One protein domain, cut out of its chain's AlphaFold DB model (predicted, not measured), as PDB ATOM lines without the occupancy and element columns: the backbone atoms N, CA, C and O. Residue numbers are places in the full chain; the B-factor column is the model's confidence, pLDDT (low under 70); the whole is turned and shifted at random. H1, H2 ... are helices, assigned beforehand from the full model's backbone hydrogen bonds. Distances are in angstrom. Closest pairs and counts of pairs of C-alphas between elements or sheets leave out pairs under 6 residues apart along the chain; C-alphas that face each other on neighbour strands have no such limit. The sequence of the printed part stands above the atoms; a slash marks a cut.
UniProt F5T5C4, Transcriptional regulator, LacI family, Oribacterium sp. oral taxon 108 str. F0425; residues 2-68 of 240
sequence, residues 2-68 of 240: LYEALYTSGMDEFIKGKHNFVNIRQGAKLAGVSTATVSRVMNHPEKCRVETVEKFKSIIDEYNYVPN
ATOM      1  N   LEU A   2     440.352 279.715 284.091       48.88
ATOM      2  CA  LEU A   2     441.026 279.735 282.770       48.88
ATOM      3  C   LEU A   2     440.237 279.012 281.656       48.88
ATOM      4  O   LEU A   2     440.158 279.499 280.536       48.88
ATOM      5  N   TYR A   3     439.621 277.871 281.988       52.00
ATOM      6  CA  TYR A   3     438.806 277.083 281.055       52.00
ATOM      7  C   TYR A   3     437.562 277.845 280.585       52.00
ATOM      8  O   TYR A   3     437.280 277.901 279.395       52.00
ATOM      9  N   GLU A   4     436.859 278.495 281.516       52.91
ATOM     10  CA  GLU A   4     435.714 279.335 281.170       52.91
ATOM     11  C   GLU A   4     436.135 280.563 280.375       52.91
ATOM     12  O   GLU A   4     435.463 280.868 279.403       52.91
ATOM     13  N   ALA A   5     437.256 281.217 280.698       55.09
ATOM     14  CA  ALA A   5     437.746 282.361 279.926       55.09
ATOM     15  C   ALA A   5     438.006 282.005 278.450       55.09
ATOM     16  O   ALA A   5     437.595 282.751 277.573       55.09
ATOM     17  N   LEU A   6     438.590 280.836 278.156       54.59
ATOM     18  CA  LEU A   6     438.811 280.371 276.775       54.59
ATOM     19  C   LEU A   6     437.514 280.002 276.027       54.59
ATOM     20  O   LEU A   6     437.502 280.010 274.799       54.59
ATOM     21  N   TYR A   7     436.439 279.676 276.753       53.59
ATOM     22  CA  TYR A   7     435.146 279.272 276.186       53.59
ATOM     23  C   TYR A   7     434.105 280.407 276.126       53.59
ATOM     24  O   TYR A   7     433.216 280.364 275.279       53.59
ATOM     25  N   THR A   8     434.182 281.404 277.019       53.38
ATOM     26  CA  THR A   8     433.185 282.491 277.150       53.38
ATOM     27  C   THR A   8     433.541 283.748 276.371       53.38
ATOM     28  O   THR A   8     432.637 284.366 275.814       53.38
ATOM     29  N   SER A   9     434.823 284.116 276.248       52.91
ATOM     30  CA  SER A   9     435.236 285.015 275.166       52.91
ATOM     31  C   SER A   9     435.363 284.157 273.918       52.91
ATOM     32  O   SER A   9     436.273 283.331 273.849       52.91
ATOM     33  N   GLY A  10     434.407 284.274 272.995       54.75
ATOM     34  CA  GLY A  10     434.312 283.404 271.827       54.75
ATOM     35  C   GLY A  10     435.679 283.211 271.177       54.75
ATOM     36  O   GLY A  10     436.350 284.183 270.838       54.75
ATOM     37  N   MET A  11     436.099 281.958 271.018       53.91
ATOM     38  CA  MET A  11     437.368 281.582 270.387       53.91
ATOM     39  C   MET A  11     437.571 282.321 269.045       53.91
ATOM     40  O   MET A  11     438.680 282.726 268.703       53.91
ATOM     41  N   ASP A  12     436.470 282.618 268.349       55.19
ATOM     42  CA  ASP A  12     436.414 283.439 267.140       55.19
ATOM     43  C   ASP A  12     436.861 284.901 267.328       55.19
ATOM     44  O   ASP A  12     437.461 285.467 266.419       55.19
ATOM     45  N   GLU A  13     436.583 285.549 268.464       57.00
ATOM     46  CA  GLU A  13     437.077 286.904 268.758       57.00
ATOM     47  C   GLU A  13     438.583 286.918 269.023       57.00
ATOM     48  O   GLU A  13     439.267 287.827 268.550       57.00
ATOM     49  N   PHE A  14     439.123 285.885 269.679       58.28
ATOM     50  CA  PHE A  14     440.571 285.732 269.865       58.28
ATOM     51  C   PHE A  14     441.303 285.493 268.529       58.28
ATOM     52  O   PHE A  14     442.396 286.016 268.311       58.28
ATOM     53  N   ILE A  15     440.684 284.753 267.601       58.09
ATOM     54  CA  ILE A  15     441.263 284.399 266.290       58.09
ATOM     55  C   ILE A  15     441.161 285.549 265.260       58.09
ATOM     56  O   ILE A  15     441.911 285.576 264.284       58.09
ATOM     57  N   LYS A  16     440.286 286.544 265.464       51.91
ATOM     58  CA  LYS A  16     440.033 287.657 264.516       51.91
ATOM     59  C   LYS A  16     441.133 288.727 264.430       51.91
ATOM     60  O   LYS A  16     440.973 289.700 263.686       51.91
ATOM     61  N   GLY A  17     442.247 288.581 265.145       52.31
ATOM     62  CA  GLY A  17     443.385 289.490 265.019       52.31
ATOM     63  C   GLY A  17     443.923 289.526 263.582       52.31
ATOM     64  O   GLY A  17     444.285 288.498 263.013       52.31
ATOM     65  N   LYS A  18     444.009 290.714 262.965       51.50
ATOM     66  CA  LYS A  18     444.729 290.869 261.691       51.50
ATOM     67  C   LYS A  18     446.211 290.599 261.933       51.50
ATOM     68  O   LYS A  18     446.922 291.441 262.478       51.50
ATOM     69  N   HIS A  19     446.684 289.444 261.492       56.97
ATOM     70  CA  HIS A  19     448.104 289.148 261.498       56.97
ATOM     71  C   HIS A  19     448.806 289.883 260.344       56.97
ATOM     72  O   HIS A  19     448.747 289.458 259.191       56.97
ATOM     73  N   ASN A  20     449.486 290.990 260.649       57.75
ATOM     74  CA  ASN A  20     450.346 291.705 259.699       57.75
ATOM     75  C   ASN A  20     451.718 291.016 259.582       57.75
ATOM     76  O   ASN A  20     452.744 291.593 259.930       57.75
ATOM     77  N   PHE A  21     451.749 289.771 259.105       65.62
ATOM     78  CA  PHE A  21     453.020 289.119 258.788       65.62
ATOM     79  C   PHE A  21     453.590 289.696 257.491       65.62
ATOM     80  O   PHE A  21     452.937 289.672 256.444       65.62
ATOM     81  N   VAL A  22     454.828 290.191 257.546       70.12
ATOM     82  CA  VAL A  22     455.562 290.604 256.348       70.12
ATOM     83  C   VAL A  22     455.832 289.366 255.493       70.12
ATOM     84  O   VAL A  22     456.456 288.408 255.936       70.12
ATOM     85  N   ASN A  23     455.341 289.351 254.254       75.69
ATOM     86  CA  ASN A  23     455.552 288.231 253.333       75.69
ATOM     87  C   ASN A  23     456.876 288.367 252.555       75.69
ATOM     88  O   ASN A  23     457.499 289.427 252.533       75.69
ATOM     89  N   ILE A  24     457.324 287.298 251.881       76.00
ATOM     90  CA  ILE A  24     458.636 287.275 251.195       76.00
ATOM     91  C   ILE A  24     458.805 288.383 250.143       76.00
ATOM     92  O   ILE A  24     459.914 288.865 249.936       76.00
ATOM     93  N   ARG A  25     457.715 288.824 249.496       81.25
ATOM     94  CA  ARG A  25     457.760 289.921 248.514       81.25
ATOM     95  C   ARG A  25     457.982 291.266 249.201       81.25
ATOM     96  O   ARG A  25     458.762 292.077 248.712       81.25
ATOM     97  N   GLN A  26     457.318 291.489 250.332       80.00
ATOM     98  CA  GLN A  26     457.507 292.687 251.147       80.00
ATOM     99  C   GLN A  26     458.914 292.717 251.762       80.00
ATOM    100  O   GLN A  26     459.591 293.731 251.634       80.00
ATOM    101  N   GLY A  27     459.398 291.594 252.308       79.38
ATOM    102  CA  GLY A  27     460.768 291.472 252.821       79.38
ATOM    103  C   GLY A  27     461.831 291.731 251.745       79.38
ATOM    104  O   GLY A  27     462.770 292.490 251.968       79.38
ATOM    105  N   ALA A  28     461.643 291.190 250.536       82.62
ATOM    106  CA  ALA A  28     462.520 291.456 249.393       82.62
ATOM    107  C   ALA A  28     462.556 292.949 249.014       82.62
ATOM    108  O   ALA A  28     463.631 293.504 248.780       82.62
ATOM    109  N   LYS A  29     461.392 293.617 249.026       84.44
ATOM    110  CA  LYS A  29     461.280 295.056 248.757       84.44
ATOM    111  C   LYS A  29     461.990 295.900 249.821       84.44
ATOM    112  O   LYS A  29     462.728 296.806 249.449       84.44
ATOM    113  N   LEU A  30     461.809 295.587 251.107       82.62
ATOM    114  CA  LEU A  30     462.487 296.267 252.222       82.62
ATOM    115  C   LEU A  30     464.014 296.116 252.129       82.62
ATOM    116  O   LEU A  30     464.763 297.066 252.338       82.62
ATOM    117  N   ALA A  31     464.478 294.932 251.733       80.06
ATOM    118  CA  ALA A  31     465.898 294.635 251.580       80.06
ATOM    119  C   ALA A  31     466.512 295.192 250.285       80.06
ATOM    120  O   ALA A  31     467.737 295.299 250.182       80.06
ATOM    121  N   GLY A  32     465.691 295.573 249.302       85.06
ATOM    122  CA  GLY A  32     466.148 295.990 247.974       85.06
ATOM    123  C   GLY A  32     466.785 294.849 247.174       85.06
ATOM    124  O   GLY A  32     467.709 295.086 246.401       85.06
ATOM    125  N   VAL A  33     466.334 293.607 247.383       85.94
ATOM    126  CA  VAL A  33     466.844 292.410 246.691       85.94
ATOM    127  C   VAL A  33     465.701 291.606 246.069       85.94
ATOM    128  O   VAL A  33     464.527 291.888 246.289       85.94
ATOM    129  N   SER A  34     466.022 290.579 245.277       86.06
ATOM    130  CA  SER A  34     465.004 289.671 244.734       86.06
ATOM    131  C   SER A  34     464.486 288.687 245.794       86.06
ATOM    132  O   SER A  34     465.194 288.345 246.742       86.06
ATOM    133  N   THR A  35     463.277 288.150 245.605       82.31
ATOM    134  CA  THR A  35     462.733 287.071 246.458       82.31
ATOM    135  C   THR A  35     463.614 285.816 246.455       82.31
ATOM    136  O   THR A  35     463.692 285.121 247.466       82.31
ATOM    137  N   ALA A  36     464.323 285.544 245.353       81.62
ATOM    138  CA  ALA A  36     465.296 284.455 245.261       81.62
ATOM    139  C   ALA A  36     466.524 284.708 246.150       81.62
ATOM    140  O   ALA A  36     467.013 283.786 246.801       81.62
ATOM    141  N   THR A  37     466.989 285.958 246.224       83.12
ATOM    142  CA  THR A  37     468.063 286.365 247.138       83.12
ATOM    143  C   THR A  37     467.619 286.231 248.592       83.12
ATOM    144  O   THR A  37     468.369 285.672 249.381       83.12
ATOM    145  N   VAL A  38     466.392 286.647 248.932       81.12
ATOM    146  CA  VAL A  38     465.822 286.441 250.278       81.12
ATOM    147  C   VAL A  38     465.795 284.958 250.649       81.12
ATOM    148  O   VAL A  38     466.320 284.577 251.689       81.12
ATOM    149  N   SER A  39     465.256 284.100 249.777       77.75
ATOM    150  CA  SER A  39     465.229 282.648 250.008       77.75
ATOM    151  C   SER A  39     466.634 282.063 250.204       77.75
ATOM    152  O   SER A  39     466.850 281.225 251.080       77.75
ATOM    153  N   ARG A  40     467.619 282.540 249.431       82.88
ATOM    154  CA  ARG A  40     469.013 282.100 249.547       82.88
ATOM    155  C   ARG A  40     469.663 282.566 250.849       82.88
ATOM    156  O   ARG A  40     470.325 281.755 251.474       82.88
ATOM    157  N   VAL A  41     469.434 283.807 251.277       83.81
ATOM    158  CA  VAL A  41     469.918 284.314 252.572       83.81
ATOM    159  C   VAL A  41     469.322 283.508 253.730       83.81
ATOM    160  O   VAL A  41     470.028 283.217 254.687       83.81
ATOM    161  N   MET A  42     468.052 283.102 253.628       76.75
ATOM    162  CA  MET A  42     467.385 282.310 254.666       76.75
ATOM    163  C   MET A  42     467.874 280.858 254.746       76.75
ATOM    164  O   MET A  42     468.020 280.331 255.844       76.75
ATOM    165  N   ASN A  43     468.098 280.203 253.604       74.06
ATOM    166  CA  ASN A  43     468.423 278.771 253.558       74.06
ATOM    167  C   ASN A  43     469.932 278.486 253.495       74.06
ATOM    168  O   ASN A  43     470.380 277.442 253.960       74.06
ATOM    169  N   HIS A  44     470.701 279.395 252.894       80.94
ATOM    170  CA  HIS A  44     472.134 279.264 252.619       80.94
ATOM    171  C   HIS A  44     472.861 280.612 252.806       80.94
ATOM    172  O   HIS A  44     473.433 281.140 251.838       80.94
ATOM    173  N   PRO A  45     472.821 281.218 254.010       83.00
ATOM    174  CA  PRO A  45     473.442 282.519 254.270       83.00
ATOM    175  C   PRO A  45     474.942 282.542 253.940       83.00
ATOM    176  O   PRO A  45     475.460 283.576 253.523       83.00
ATOM    177  N   GLU A  46     475.630 281.402 254.041       85.25
ATOM    178  CA  GLU A  46     477.048 281.229 253.708       85.25
ATOM    179  C   GLU A  46     477.369 281.457 252.222       85.25
ATOM    180  O   GLU A  46     478.511 281.741 251.867       85.25
ATOM    181  N   LYS A  47     476.364 281.355 251.342       86.12
ATOM    182  CA  LYS A  47     476.497 281.583 249.891       86.12
ATOM    183  C   LYS A  47     476.122 283.008 249.482       86.12
ATOM    184  O   LYS A  47     476.003 283.298 248.287       86.12
ATOM    185  N   CYS A  48     475.886 283.892 250.447       86.94
ATOM    186  CA  CYS A  48     475.491 285.276 250.225       86.94
ATOM    187  C   CYS A  48     476.581 286.244 250.698       86.94
ATOM    188  O   CYS A  48     477.392 285.929 251.563       86.94
ATOM    189  N   ARG A  49     476.600 287.452 250.122       89.19
ATOM    190  CA  ARG A  49     477.486 288.522 250.601       89.19
ATOM    191  C   ARG A  49     477.099 288.888 252.032       89.19
ATOM    192  O   ARG A  49     475.911 289.060 252.301       89.19
ATOM    193  N   VAL A  50     478.096 289.068 252.898       86.25
ATOM    194  CA  VAL A  50     477.914 289.392 254.326       86.25
ATOM    195  C   VAL A  50     476.982 290.593 254.510       86.25
ATOM    196  O   VAL A  50     475.981 290.484 255.209       86.25
ATOM    197  N   GLU A  51     477.206 291.667 253.753       85.94
ATOM    198  CA  GLU A  51     476.374 292.883 253.752       85.94
ATOM    199  C   GLU A  51     474.886 292.599 253.473       85.94
ATOM    200  O   GLU A  51     473.992 293.212 254.055       85.94
ATOM    201  N   THR A  52     474.595 291.653 252.573       83.00
ATOM    202  CA  THR A  52     473.215 291.278 252.221       83.00
ATOM    203  C   THR A  52     472.562 290.454 253.328       83.00
ATOM    204  O   THR A  52     471.364 290.595 253.566       83.00
ATOM    205  N   VAL A  53     473.338 289.610 254.015       84.94
ATOM    206  CA  VAL A  53     472.865 288.816 255.157       84.94
ATOM    207  C   VAL A  53     472.570 289.722 256.352       84.94
ATOM    208  O   VAL A  53     471.504 289.603 256.950       84.94
ATOM    209  N   GLU A  54     473.469 290.653 256.674       85.94
ATOM    210  CA  GLU A  54     473.303 291.599 257.786       85.94
ATOM    211  C   GLU A  54     472.102 292.525 257.583       85.94
ATOM    212  O   GLU A  54     471.262 292.648 258.474       85.94
ATOM    213  N   LYS A  55     471.948 293.086 256.377       83.19
ATOM    214  CA  LYS A  55     470.781 293.905 256.021       83.19
ATOM    215  C   LYS A  55     469.465 293.129 256.114       83.19
ATOM    216  O   LYS A  55     468.425 293.700 256.426       83.19
ATOM    217  N   PHE A  56     469.474 291.832 255.804       81.56
ATOM    218  CA  PHE A  56     468.261 291.025 255.914       81.56
ATOM    219  C   PHE A  56     467.954 290.641 257.366       81.56
ATOM    220  O   PHE A  56     466.789 290.631 257.748       81.56
ATOM    221  N   LYS A  57     468.980 290.399 258.193       81.56
ATOM    222  CA  LYS A  57     468.813 290.185 259.639       81.56
ATOM    223  C   LYS A  57     468.151 291.382 260.320       81.56
ATOM    224  O   LYS A  57     467.183 291.181 261.040       81.56
ATOM    225  N   SER A  58     468.572 292.610 260.011       81.12
ATOM    226  CA  SER A  58     467.932 293.802 260.588       81.12
ATOM    227  C   SER A  58     466.450 293.916 260.210       81.12
ATOM    228  O   SER A  58     465.635 294.317 261.030       81.12
ATOM    229  N   ILE A  59     466.075 293.507 258.993       79.88
ATOM    230  CA  ILE A  59     464.669 293.478 258.553       79.88
ATOM    231  C   ILE A  59     463.874 292.383 259.274       79.88
ATOM    232  O   ILE A  59     462.694 292.579 259.561       79.88
ATOM    233  N   ILE A  60     464.494 291.238 259.569       76.75
ATOM    234  CA  ILE A  60     463.866 290.182 260.373       76.75
ATOM    235  C   ILE A  60     463.523 290.708 261.762       76.75
ATOM    236  O   ILE A  60     462.375 290.559 262.186       76.75
ATOM    237  N   ASP A  61     464.482 291.367 262.408       77.75
ATOM    238  CA  ASP A  61     464.338 291.879 263.769       77.75
ATOM    239  C   ASP A  61     463.342 293.050 263.845       77.75
ATOM    240  O   ASP A  61     462.494 293.090 264.733       77.75
ATOM    241  N   GLU A  62     463.391 293.988 262.892       79.25
ATOM    242  CA  GLU A  62     462.543 295.190 262.895       79.25
ATOM    243  C   GLU A  62     461.085 294.893 262.505       79.25
ATOM    244  O   GLU A  62     460.157 295.511 263.029       79.25
ATOM    245  N   TYR A  63     460.858 293.928 261.607       73.94
ATOM    246  CA  TYR A  63     459.531 293.661 261.037       73.94
ATOM    247  C   TYR A  63     458.924 292.319 261.460       73.94
ATOM    248  O   TYR A  63     457.882 291.932 260.922       73.94
ATOM    249  N   ASN A  64     459.556 291.599 262.398       66.94
ATOM    250  CA  ASN A  64     459.183 290.235 262.787       66.94
ATOM    251  C   ASN A  64     458.947 289.337 261.559       66.94
ATOM    252  O   ASN A  64     457.949 288.613 261.470       66.94
ATOM    253  N   TYR A  65     459.832 289.432 260.559       70.56
ATOM    254  CA  TYR A  65     459.707 288.629 259.345       70.56
ATOM    255  C   TYR A  65     459.948 287.157 259.685       70.56
ATOM    256  O   TYR A  65     461.082 286.726 259.888       70.56
ATOM    257  N   VAL A  66     458.871 286.375 259.705       65.19
ATOM    258  CA  VAL A  66     458.940 284.921 259.844       65.19
ATOM    259  C   VAL A  66     458.836 284.302 258.447       65.19
ATOM    260  O   VAL A  66     457.836 284.520 257.752       65.19
ATOM    261  N   PRO A  67     459.841 283.528 257.999       62.81
ATOM    262  CA  PRO A  67     459.746 282.773 256.760       62.81
ATOM    263  C   PRO A  67     458.508 281.886 256.803       62.81
ATOM    264  O   PRO A  67     458.338 281.076 257.711       62.81
ATOM    265  N   ASN A  68     457.624 282.036 255.821       60.75
ATOM    266  CA  ASN A  68     456.436 281.205 255.766       60.75
ATOM    267  C   ASN A  68     456.832 279.796 255.306       60.75
ATOM    268  O   ASN A  68     457.005 279.559 254.107       60.75
TER     269      ASN A  68
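What this domain is: This is residues 2 to 68 of the 240 residues of the protein "Transcriptional regulator, LacI family" of Oribacterium sp. oral taxon 108 str. F0425 (UniProt F5T5C4). Start at the longest helix, H5: with H3 and H4 it makes a small head of three crossed helices, each touching the other two. From this head a long, thin arm with H2 and then H1 reaches away and makes most of the length. The printed part has 67 residues, with five named helices in the order H1, H2, H3, H4, H5 and no named strand; the class is all helix. The whole is extended, with a radius of gyration of the C-alphas of 17.2 A and spans of 52 by 20 by 18 A.

Where its parts are: Find C-alpha 50 at (477.914, 289.392, 254.326); from there H5 runs 20.0 A to C-alpha 63 at (459.531, 293.661, 261.037). H4 is residues 35 to 43, 12.3 A long, and H3 is residues 24 to 31, 10.3 A. Farther off, H2 is residues 11 to 15, and H1, residues 2 to 8, begins at C-alpha 2 at (441.026, 279.735, 282.770).

How they stand to each other: Look at residues 52 to 56 of H5, which alone touch H4, about perpendicular at 87 degrees; the closest C-alphas, of Val 41 and Val 53, are 6.0 A apart. With residues 55 to 59 alone H5 touches H3, at a steep tilt of 66 degrees, opposite ways; the closest C-alphas, of Ala 31 and Phe 56, are 6.1 A apart. H3 and H4 touch about perpendicular, at 88 degrees, with the C-alphas of Ala 28 and Thr 35 closest at 5.3 A. H2 and H3 are apart, and H1 and H2 meet only through their link. In H1, H2, H3, H4 and H5 every O i to N i+4 pair is within hydrogen-bond range.

The domain as a whole: The C-alphas farthest apart, of Glu 4 and Arg 49, are 52.6 A apart. Residues 7 to 13, of which 11 to 13 belong to H2, stand free. The printed part has no cut, and no link is long. Look for pLDDT under 70 at residues 2 to 21, 64 and 66 to 68.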